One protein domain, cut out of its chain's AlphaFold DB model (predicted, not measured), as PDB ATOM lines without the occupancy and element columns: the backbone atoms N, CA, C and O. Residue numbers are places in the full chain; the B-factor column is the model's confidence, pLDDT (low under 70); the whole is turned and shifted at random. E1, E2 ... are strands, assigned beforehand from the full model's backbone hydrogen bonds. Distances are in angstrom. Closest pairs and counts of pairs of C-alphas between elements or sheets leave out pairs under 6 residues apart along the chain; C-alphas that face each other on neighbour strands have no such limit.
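This is residues 40 to 104 of the 104 residues of an uncharacterized protein of Paenibacillus ginsengarvi (UniProt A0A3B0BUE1). Two sheets make a small sandwich, only partly face to face: a twisted sheet of four strands, E1 to E4, with the short hairpin E5 and E6 packed over part of it. E3 and E4 form a long hairpin in which both strands bend. The printed part has 65 residues, with six named strands, E1 to E6 in order along the chain, and no named helix; the class is all strand. The larger sheet has the order E1, E2, E3, E4 and the smaller one E5, E6, both antiparallel. The whole is only just compact, close to loose, with a radius of gyration of the C-alphas of 12.6 A, and elongated, spanning 41 by 27 by 18 A.

Begin with E1, residues 40 to 43, and E2, residues 46 to 50, a hairpin at 175 degrees; look for N 43 and O 46, 2.9 A apart. E3, residues 58 to 66, is the next antiparallel neighbour, at 154 degrees to E2, with N 49 and O 63 at 3.0 A. E4, residues 69 to 78, pairs with E3 at 156 degrees; here N 64 and O 71 are 2.9 A apart. These four strands are a meander, each the antiparallel neighbour of the one before. E3 bends by 59 degrees at residue 61, and E4 by 69 degrees at residue 74. The sheet is twisted, its C-alphas lying up to 4.0 A off its best plane. The link from E4 leads to the other sheet, the hairpin of E5, residues 86 to 90, and E6, residues 99 to 103, at 152 degrees, where N 88 and O 101 are 2.9 A apart. The two sheets form a sandwich, two sheets face to face, with 25 pairs of C-alphas within 10 A and best planes 29 degrees apart. The closest C-alphas of E1 and E5 are those of Ala 41 and Arg 86, 6.1 A apart. E2 and E5 are near each other, with 6 pairs of C-alphas within 10 A. E2 and E6 are only just apart, their closest C-alphas at 8.1 A, and E4 is apart from E5 and E6.

Find C-alpha 40 at (-121.922, 78.553, 73.178), where E1 begins. E3 covers 24.0 A from first to last C-alpha, and E4 25.6 A, from C-alpha 69 at (-121.976, 72.518, 89.465) to C-alpha 78. E5 is 13.2 A long and E6 12.7 A, ending at C-alpha 103 at (-111.191, 75.203, 72.711).

The two C-alphas farthest apart are those of Gly 56 and Asp 95, at 41.3 A. The printed part has no cut and no long link. No printed residue is under 70 in pLDDT, and the mean of the printed part is 95.4.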
ATOM      1  N   LEU A  40    -123.075  78.583  74.081       96.31
ATOM      2  CA  LEU A  40    -121.922  78.553  73.178       96.31
ATOM      3  C   LEU A  40    -121.577  77.123  72.744       96.31
ATOM      4  O   LEU A  40    -121.207  76.891  71.600       96.31
ATOM      5  N   ALA A  41    -121.716  76.148  73.643       97.19
ATOM      6  CA  ALA A  41    -121.539  74.735  73.319       97.19
ATOM      7  C   ALA A  41    -122.252  73.835  74.337       97.19
ATOM      8  O   ALA A  41    -122.464  74.217  75.488       97.19
ATOM      9  N   THR A  42    -122.581  72.608  73.934       97.56
ATOM     10  CA  THR A  42    -123.052  71.560  74.848       97.56
ATOM     11  C   THR A  42    -122.483  70.201  74.445       97.56
ATOM     12  O   THR A  42    -122.328  69.910  73.259       97.56
ATOM     13  N   LEU A  43    -122.127  69.382  75.436       97.50
ATOM     14  CA  LEU A  43    -121.627  68.023  75.254       97.50
ATOM     15  C   LEU A  43    -122.025  67.159  76.458       97.50
ATOM     16  O   LEU A  43    -121.552  67.357  77.576       97.50
ATOM     17  N   GLN A  44    -122.882  66.162  76.224       95.38
ATOM     18  CA  GLN A  44    -123.457  65.298  77.263       95.38
ATOM     19  C   GLN A  44    -124.180  66.100  78.366       95.38
ATOM     20  O   GLN A  44    -125.277  66.594  78.138       95.38
ATOM     21  N   LYS A  45    -123.584  66.210  79.561       95.25
ATOM     22  CA  LYS A  45    -124.098  66.986  80.706       95.25
ATOM     23  C   LYS A  45    -123.333  68.297  80.933       95.25
ATOM     24  O   LYS A  45    -123.551  68.939  81.956       95.25
ATOM     25  N   VAL A  46    -122.410  68.642  80.034       97.81
ATOM     26  CA  VAL A  46    -121.603  69.864  80.087       97.81
ATOM     27  C   VAL A  46    -122.215  70.912  79.167       97.81
ATOM     28  O   VAL A  46    -122.428  70.645  77.984       97.81
ATOM     29  N   THR A  47    -122.431  72.116  79.686       98.06
ATOM     30  CA  THR A  47    -122.891  73.275  78.913       98.06
ATOM     31  C   THR A  47    -121.943  74.447  79.127       98.06
ATOM     32  O   THR A  47    -121.558  74.727  80.260       98.06
ATOM     33  N   LEU A  48    -121.577  75.126  78.040       98.19
ATOM     34  CA  LEU A  48    -120.803  76.363  78.030       98.19
ATOM     35  C   LEU A  48    -121.719  77.520  77.608       98.19
ATOM     36  O   LEU A  48    -122.320  77.457  76.536       98.19
ATOM     37  N   THR A  49    -121.798  78.577  78.414       97.31
ATOM     38  CA  THR A  49    -122.523  79.824  78.094       97.31
ATOM     39  C   THR A  49    -121.610  81.040  78.254       97.31
ATOM     40  O   THR A  49    -120.571  80.936  78.909       97.31
ATOM     41  N   ASN A  50    -121.991  82.202  77.718       95.69
ATOM     42  CA  ASN A  50    -121.489  83.488  78.227       95.69
ATOM     43  C   ASN A  50    -122.078  83.791  79.622       95.69
ATOM     44  O   ASN A  50    -123.011  83.114  80.067       95.69
ATOM     45  N   ILE A  51    -121.523  84.796  80.311       93.69
ATOM     46  CA  ILE A  51    -122.053  85.304  81.599       93.69
ATOM     47  C   ILE A  51    -122.429  86.785  81.579       93.69
ATOM     48  O   ILE A  51    -123.266  87.193  82.377       93.69
ATOM     49  N   SER A  52    -121.850  87.583  80.679       88.31
ATOM     50  CA  SER A  52    -122.266  88.965  80.437       88.31
ATOM     51  C   SER A  52    -122.727  89.156  78.995       88.31
ATOM     52  O   SER A  52    -122.497  88.303  78.134       88.31
ATOM     53  N   GLU A  53    -123.355  90.297  78.722       82.69
ATOM     54  CA  GLU A  53    -123.838  90.653  77.388       82.69
ATOM     55  C   GLU A  53    -122.731  90.594  76.325       82.69
ATOM     56  O   GLU A  53    -121.562  90.911  76.576       82.69
ATOM     57  N   LYS A  54    -123.121  90.202  75.108       81.31
ATOM     58  CA  LYS A  54    -122.276  90.256  73.913       81.31
ATOM     59  C   LYS A  54    -121.909  91.723  73.622       81.31
ATOM     60  O   LYS A  54    -122.782  92.539  73.333       81.31
ATOM     61  N   LYS A  55    -120.615  92.070  73.649       85.69
ATOM     62  CA  LYS A  55    -120.130  93.445  73.414       85.69
ATOM     63  C   LYS A  55    -119.565  93.594  72.001       85.69
ATOM     64  O   LYS A  55    -118.379  93.358  71.775       85.69
ATOM     65  N   GLY A  56    -120.403  94.003  71.046       89.25
ATOM     66  CA  GLY A  56    -120.052  93.853  69.624       89.25
ATOM     67  C   GLY A  56    -119.817  92.371  69.319       89.25
ATOM     68  O   GLY A  56    -120.384  91.531  70.001       89.25
ATOM     69  N   ASP A  57    -118.963  91.999  68.368       92.50
ATOM     70  CA  ASP A  57    -118.732  90.581  68.022       92.50
ATOM     71  C   ASP A  57    -117.817  89.808  68.992       92.50
ATOM     72  O   ASP A  57    -116.982  89.005  68.576       92.50
ATOM     73  N   ILE A  58    -117.996  90.031  70.299       93.56
ATOM     74  CA  ILE A  58    -117.207  89.442  71.385       93.56
ATOM     75  C   ILE A  58    -118.120  88.934  72.513       93.56
ATOM     76  O   ILE A  58    -118.926  89.686  73.066       93.56
ATOM     77  N   PHE A  59    -117.935  87.672  72.904       94.31
ATOM     78  CA  PHE A  59    -118.414  87.115  74.169       94.31
ATOM     79  C   PHE A  59    -117.452  87.493  75.301       94.31
ATOM     80  O   PHE A  59    -116.236  87.335  75.158       94.31
ATOM     81  N   GLN A  60    -117.993  87.973  76.421       93.81
ATOM     82  CA  GLN A  60    -117.228  88.342  77.612       93.81
ATOM     83  C   GLN A  60    -117.642  87.469  78.799       93.81
ATOM     84  O   GLN A  60    -118.819  87.393  79.152       93.81
ATOM     85  N   GLY A  61    -116.650  86.787  79.376       95.81
ATOM     86  CA  GLY A  61    -116.823  85.802  80.433       95.81
ATOM     87  C   GLY A  61    -117.602  84.562  79.977       95.81
ATOM     88  O   GLY A  61    -118.481  84.616  79.114       95.81
ATOM     89  N   MET A  62    -117.286  83.408  80.557       97.00
ATOM     90  CA  MET A  62    -117.936  82.142  80.219       97.00
ATOM     91  C   MET A  62    -118.185  81.278  81.448       97.00
ATOM     92  O   MET A  62    -117.399  81.286  82.394       97.00
ATOM     93  N   LYS A  63    -119.257  80.485  81.411       97.69
ATOM     94  CA  LYS A  63    -119.632  79.537  82.462       97.69
ATOM     95  C   LYS A  63    -119.683  78.126  81.912       97.69
ATOM     96  O   LYS A  63    -120.419  77.859  80.966       97.69
ATOM     97  N   ILE A  64    -118.931  77.227  82.537       98.12
ATOM     98  CA  ILE A  64    -119.049  75.783  82.334       98.12
ATOM     99  C   ILE A  64    -119.958  75.242  83.434       98.12
ATOM    100  O   ILE A  64    -119.649  75.390  84.617       98.12
ATOM    101  N   THR A  65    -121.044  74.581  83.051       98.00
ATOM    102  CA  THR A  65    -121.987  73.925  83.966       98.00
ATOM    103  C   THR A  65    -121.983  72.418  83.719       98.00
ATOM    104  O   THR A  65    -122.052  71.990  82.569       98.00
ATOM    105  N   LEU A  66    -121.893  71.612  84.781       96.56
ATOM    106  CA  LEU A  66    -121.959  70.148  84.761       96.56
ATOM    107  C   LEU A  66    -122.899  69.656  85.870       96.56
ATOM    108  O   LEU A  66    -122.498  69.528  87.033       96.56
ATOM    109  N   GLY A  67    -124.149  69.368  85.496       90.62
ATOM    110  CA  GLY A  67    -125.237  69.194  86.464       90.62
ATOM    111  C   GLY A  67    -125.405  70.464  87.300       90.62
ATOM    112  O   GLY A  67    -125.352  71.564  86.760       90.62
ATOM    113  N   ASP A  68    -125.505  70.321  88.619       91.69
ATOM    114  CA  ASP A  68    -125.706  71.452  89.540       91.69
ATOM    115  C   ASP A  68    -124.417  72.248  89.841       91.69
ATOM    116  O   ASP A  68    -124.423  73.188  90.636       91.69
ATOM    117  N   ARG A  69    -123.279  71.871  89.240       96.19
ATOM    118  CA  ARG A  69    -121.976  72.518  89.465       96.19
ATOM    119  C   ARG A  69    -121.644  73.462  88.318       96.19
ATOM    120  O   ARG A  69    -121.501  73.009  87.186       96.19
ATOM    121  N   GLY A  70    -121.439  74.740  88.620       96.50
ATOM    122  CA  GLY A  70    -120.936  75.739  87.674       96.50
ATOM    123  C   GLY A  70    -119.529  76.221  88.031       96.50
ATOM    124  O   GLY A  70    -119.184  76.301  89.209       96.50
ATOM    125  N   LYS A  71    -118.734  76.588  87.024       97.56
ATOM    126  CA  LYS A  71    -117.519  77.396  87.182       97.56
ATOM    127  C   LYS A  71    -117.468  78.475  86.108       97.56
ATOM    128  O   LYS A  71    -117.714  78.196  84.937       97.56
ATOM    129  N   GLU A  72    -117.127  79.685  86.527       97.69
ATOM    130  CA  GLU A  72    -117.014  80.865  85.671       97.69
ATOM    131  C   GLU A  72    -115.540  81.185  85.386       97.69
ATOM    132  O   GLU A  72    -114.647  80.824  86.161       97.69
ATOM    133  N   PHE A  73    -115.295  81.795  84.229       97.44
ATOM    134  CA  PHE A  73    -113.978  82.110  83.688       97.44
ATOM    135  C   PHE A  73    -114.040  83.450  82.952       97.44
ATOM    136  O   PHE A  73    -114.919  83.639  82.112       97.44
ATOM    137  N   ASP A  74    -113.059  84.326  83.165       96.38
ATOM    138  CA  ASP A  74    -112.948  85.634  82.492       96.38
ATOM    139  C   ASP A  74    -112.417  85.516  81.047       96.38
ATOM    140  O   ASP A  74    -111.605  86.314  80.575       96.38
ATOM    141  N   TRP A  75    -112.831  84.466  80.336       96.75
ATOM    142  CA  TRP A  75    -112.455  84.237  78.948       96.75
ATOM    143  C   TRP A  75    -113.163  85.212  78.011       96.75
ATOM    144  O   TRP A  75    -114.301  85.626  78.231       96.75
ATOM    145  N   VAL A  76    -112.475  85.542  76.925       94.88
ATOM    146  CA  VAL A  76    -112.966  86.416  75.863       94.88
ATOM    147  C   VAL A  76    -112.832  85.653  74.559       94.88
ATOM    148  O   VAL A  76    -111.765  85.108  74.282       94.88
ATOM    149  N   ASN A  77    -113.895  85.605  73.758       96.00
ATOM    150  CA  ASN A  77    -113.829  85.016  72.424       96.00
ATOM    151  C   ASN A  77    -114.691  85.788  71.421       96.00
ATOM    152  O   ASN A  77    -115.684  86.411  71.793       96.00
ATOM    153  N   VAL A  78    -114.314  85.748  70.147       95.25
ATOM    154  CA  VAL A  78    -115.060  86.380  69.057       95.25
ATOM    155  C   VAL A  78    -116.277  85.543  68.666       95.25
ATOM    156  O   VAL A  78    -116.252  84.318  68.739       95.25
ATOM    157  N   THR A  79    -117.339  86.175  68.166       93.44
ATOM    158  CA  THR A  79    -118.526  85.445  67.678       93.44
ATOM    159  C   THR A  79    -118.390  84.959  66.228       93.44
ATOM    160  O   THR A  79    -119.391  84.679  65.572       93.44
ATOM    161  N   ASN A  80    -117.168  84.897  65.687       95.00
ATOM    162  CA  ASN A  80    -116.909  84.387  64.341       95.00
ATOM    163  C   ASN A  80    -117.047  82.848  64.338       95.00
ATOM    164  O   ASN A  80    -116.360  82.204  65.129       95.00
ATOM    165  N   PRO A  81    -117.841  82.238  63.434       94.31
ATOM    166  CA  PRO A  81    -118.067  80.787  63.413       94.31
ATOM    167  C   PRO A  81    -116.803  79.913  63.332       94.31
ATOM    168  O   PRO A  81    -116.819  78.772  63.780       94.31
ATOM    169  N   THR A  82    -115.702  80.438  62.782       95.44
ATOM    170  CA  THR A  82    -114.409  79.731  62.663       95.44
ATOM    171  C   THR A  82    -113.749  79.495  64.025       95.44
ATOM    172  O   THR A  82    -113.070  78.490  64.220       95.44
ATOM    173  N   TYR A  83    -113.979  80.422  64.956       94.12
ATOM    174  CA  TYR A  83    -113.462  80.439  66.325       94.12
ATOM    175  C   TYR A  83    -114.615  80.282  67.324       94.12
ATOM    176  O   TYR A  83    -114.609  80.869  68.399       94.12
ATOM    177  N   PHE A  84    -115.685  79.568  66.953       95.31
ATOM    178  CA  PHE A  84    -116.774  79.332  67.895       95.31
ATOM    179  C   PHE A  84    -116.338  78.276  68.925       95.31
ATOM    180  O   PHE A  84    -115.753  77.261  68.520       95.31
ATOM    181  N   PRO A  85    -116.617  78.468  70.231       96.56
ATOM    182  CA  PRO A  85    -116.151  77.553  71.263       96.56
ATOM    183  C   PRO A  85    -116.565  76.099  71.027       96.56
ATOM    184  O   PRO A  85    -117.689  75.807  70.618       96.56
ATOM    185  N   ARG A  86    -115.665  75.166  71.340       97.00
ATOM    186  CA  ARG A  86    -115.902  73.720  71.237       97.00
ATOM    187  C   ARG A  86    -115.566  73.013  72.540       97.00
ATOM    188  O   ARG A  86    -114.588  73.347  73.206       97.00
ATOM    189  N   LEU A  87    -116.379  72.013  72.869       98.00
ATOM    190  CA  LEU A  87    -116.196  71.135  74.022       98.00
ATOM    191  C   LEU A  87    -115.712  69.761  73.569       98.00
ATOM    192  O   LEU A  87    -116.239  69.203  72.606       98.00
ATOM    193  N   TYR A  88    -114.774  69.196  74.321       97.88
ATOM    194  CA  TYR A  88    -114.365  67.800  74.219       97.88
ATOM    195  C   TYR A  88    -114.309  67.175  75.617       97.88
ATOM    196  O   TYR A  88    -114.155  67.870  76.622       97.88
ATOM    197  N   LEU A  89    -114.435  65.850  75.666       97.00
ATOM    198  CA  LEU A  89    -114.222  65.040  76.861       97.00
ATOM    199  C   LEU A  89    -113.146  64.009  76.531       97.00
ATOM    200  O   LEU A  89    -113.288  63.284  75.546       97.00
ATOM    201  N   SER A  90    -112.085  63.967  77.327       97.50
ATOM    202  CA  SER A  90    -110.999  62.994  77.187       97.50
ATOM    203  C   SER A  90    -110.343  62.781  78.538       97.50
ATOM    204  O   SER A  90    -110.146  63.747  79.267       97.50
ATOM    205  N   ASP A  91    -109.960  61.548  78.835       97.75
ATOM    206  CA  ASP A  91    -108.977  61.246  79.873       97.75
ATOM    207  C   ASP A  91    -107.598  61.661  79.340       97.75
ATOM    208  O   ASP A  91    -107.085  61.068  78.387       97.75
ATOM    209  N   MET A  92    -107.056  62.767  79.853       97.19
ATOM    210  CA  MET A  92    -105.786  63.348  79.399       97.19
ATOM    211  C   MET A  92    -104.574  62.836  80.183       97.19
ATOM    212  O   MET A  92    -103.439  63.043  79.749       97.19
ATOM    213  N   ASN A  93    -104.792  62.213  81.342       97.62
ATOM    214  CA  ASN A  93    -103.744  61.815  82.289       97.62
ATOM    215  C   ASN A  93    -103.719  60.300  82.588       97.62
ATOM    216  O   ASN A  93    -102.857  59.845  83.340       97.62
ATOM    217  N   ALA A  94    -104.599  59.531  81.940       97.25
ATOM    218  CA  ALA A  94    -104.818  58.096  82.097       97.25
ATOM    219  C   ALA A  94    -105.301  57.669  83.501       97.25
ATOM    220  O   ALA A  94    -105.046  56.537  83.923       97.25
ATOM    221  N   ASP A  95    -106.006  58.544  84.232       98.19
ATOM    222  CA  ASP A  95    -106.533  58.257  85.577       98.19
ATOM    223  C   ASP A  95    -107.965  57.673  85.599       98.19
ATOM    224  O   ASP A  95    -108.548  57.462  86.674       98.19
ATOM    225  N   SER A  96    -108.510  57.360  84.416       97.69
ATOM    226  CA  SER A  96    -109.877  56.880  84.162       97.69
ATOM    227  C   SER A  96    -110.993  57.899  84.438       97.69
ATOM    228  O   SER A  96    -112.158  57.513  84.581       97.69
ATOM    229  N   LYS A  97    -110.683  59.200  84.483       97.12
ATOM    230  CA  LYS A  97    -111.670  60.292  84.502       97.12
ATOM    231  C   LYS A  97    -111.489  61.160  83.263       97.12
ATOM    232  O   LYS A  97    -110.378  61.432  82.844       97.12
ATOM    233  N   ASN A  98    -112.597  61.621  82.685       96.56
ATOM    234  CA  ASN A  98    -112.541  62.564  81.569       96.56
ATOM    235  C   ASN A  98    -112.420  64.002  82.086       96.56
ATOM    236  O   ASN A  98    -113.291  64.466  82.830       96.56
ATOM    237  N   GLU A  99    -111.418  64.735  81.611       97.44
ATOM    238  CA  GLU A  99    -111.377  66.190  81.694       97.44
ATOM    239  C   GLU A  99    -112.365  66.840  80.711       97.44
ATOM    240  O   GLU A  99    -112.656  66.315  79.633       97.44
ATOM    241  N   ILE A 100    -112.855  68.030  81.077       97.25
ATOM    242  CA  ILE A 100    -113.570  68.929  80.165       97.25
ATOM    243  C   ILE A 100    -112.530  69.806  79.475       97.25
ATOM    244  O   ILE A 100    -111.894  70.641  80.119       97.25
ATOM    245  N   ILE A 101    -112.396  69.648  78.163       97.69
ATOM    246  CA  ILE A 101    -111.519  70.468  77.331       97.69
ATOM    247  C   ILE A 101    -112.385  71.509  76.625       97.69
ATOM    248  O   ILE A 101    -113.360  71.157  75.957       97.69
ATOM    249  N   VAL A 102    -112.013  72.783  76.748       97.56
ATOM    250  CA  VAL A 102    -112.622  73.888  76.000       97.56
ATOM    251  C   VAL A 102    -111.591  74.440  75.027       97.56
ATOM    252  O   VAL A 102    -110.482  74.781  75.433       97.56
ATOM    253  N   ILE A 103    -111.963  74.524  73.754       96.75
ATOM    254  CA  ILE A 103    -111.191  75.203  72.711       96.75
ATOM    255  C   ILE A 103    -111.968  76.454  72.308       96.75
ATOM    256  O   ILE A 103    -113.171  76.358  72.055       96.75
ATOM    257  N   LEU A 104    -111.285  77.598  72.269       94.88
ATOM    258  CA  LEU A 104    -111.799  78.893  71.814       94.88
ATOM    259  C   LEU A 104    -111.287  79.168  70.391       94.88
ATOM    260  O   LEU A 104    -110.096  78.866  70.148       94.88
TER     261      LEU A 104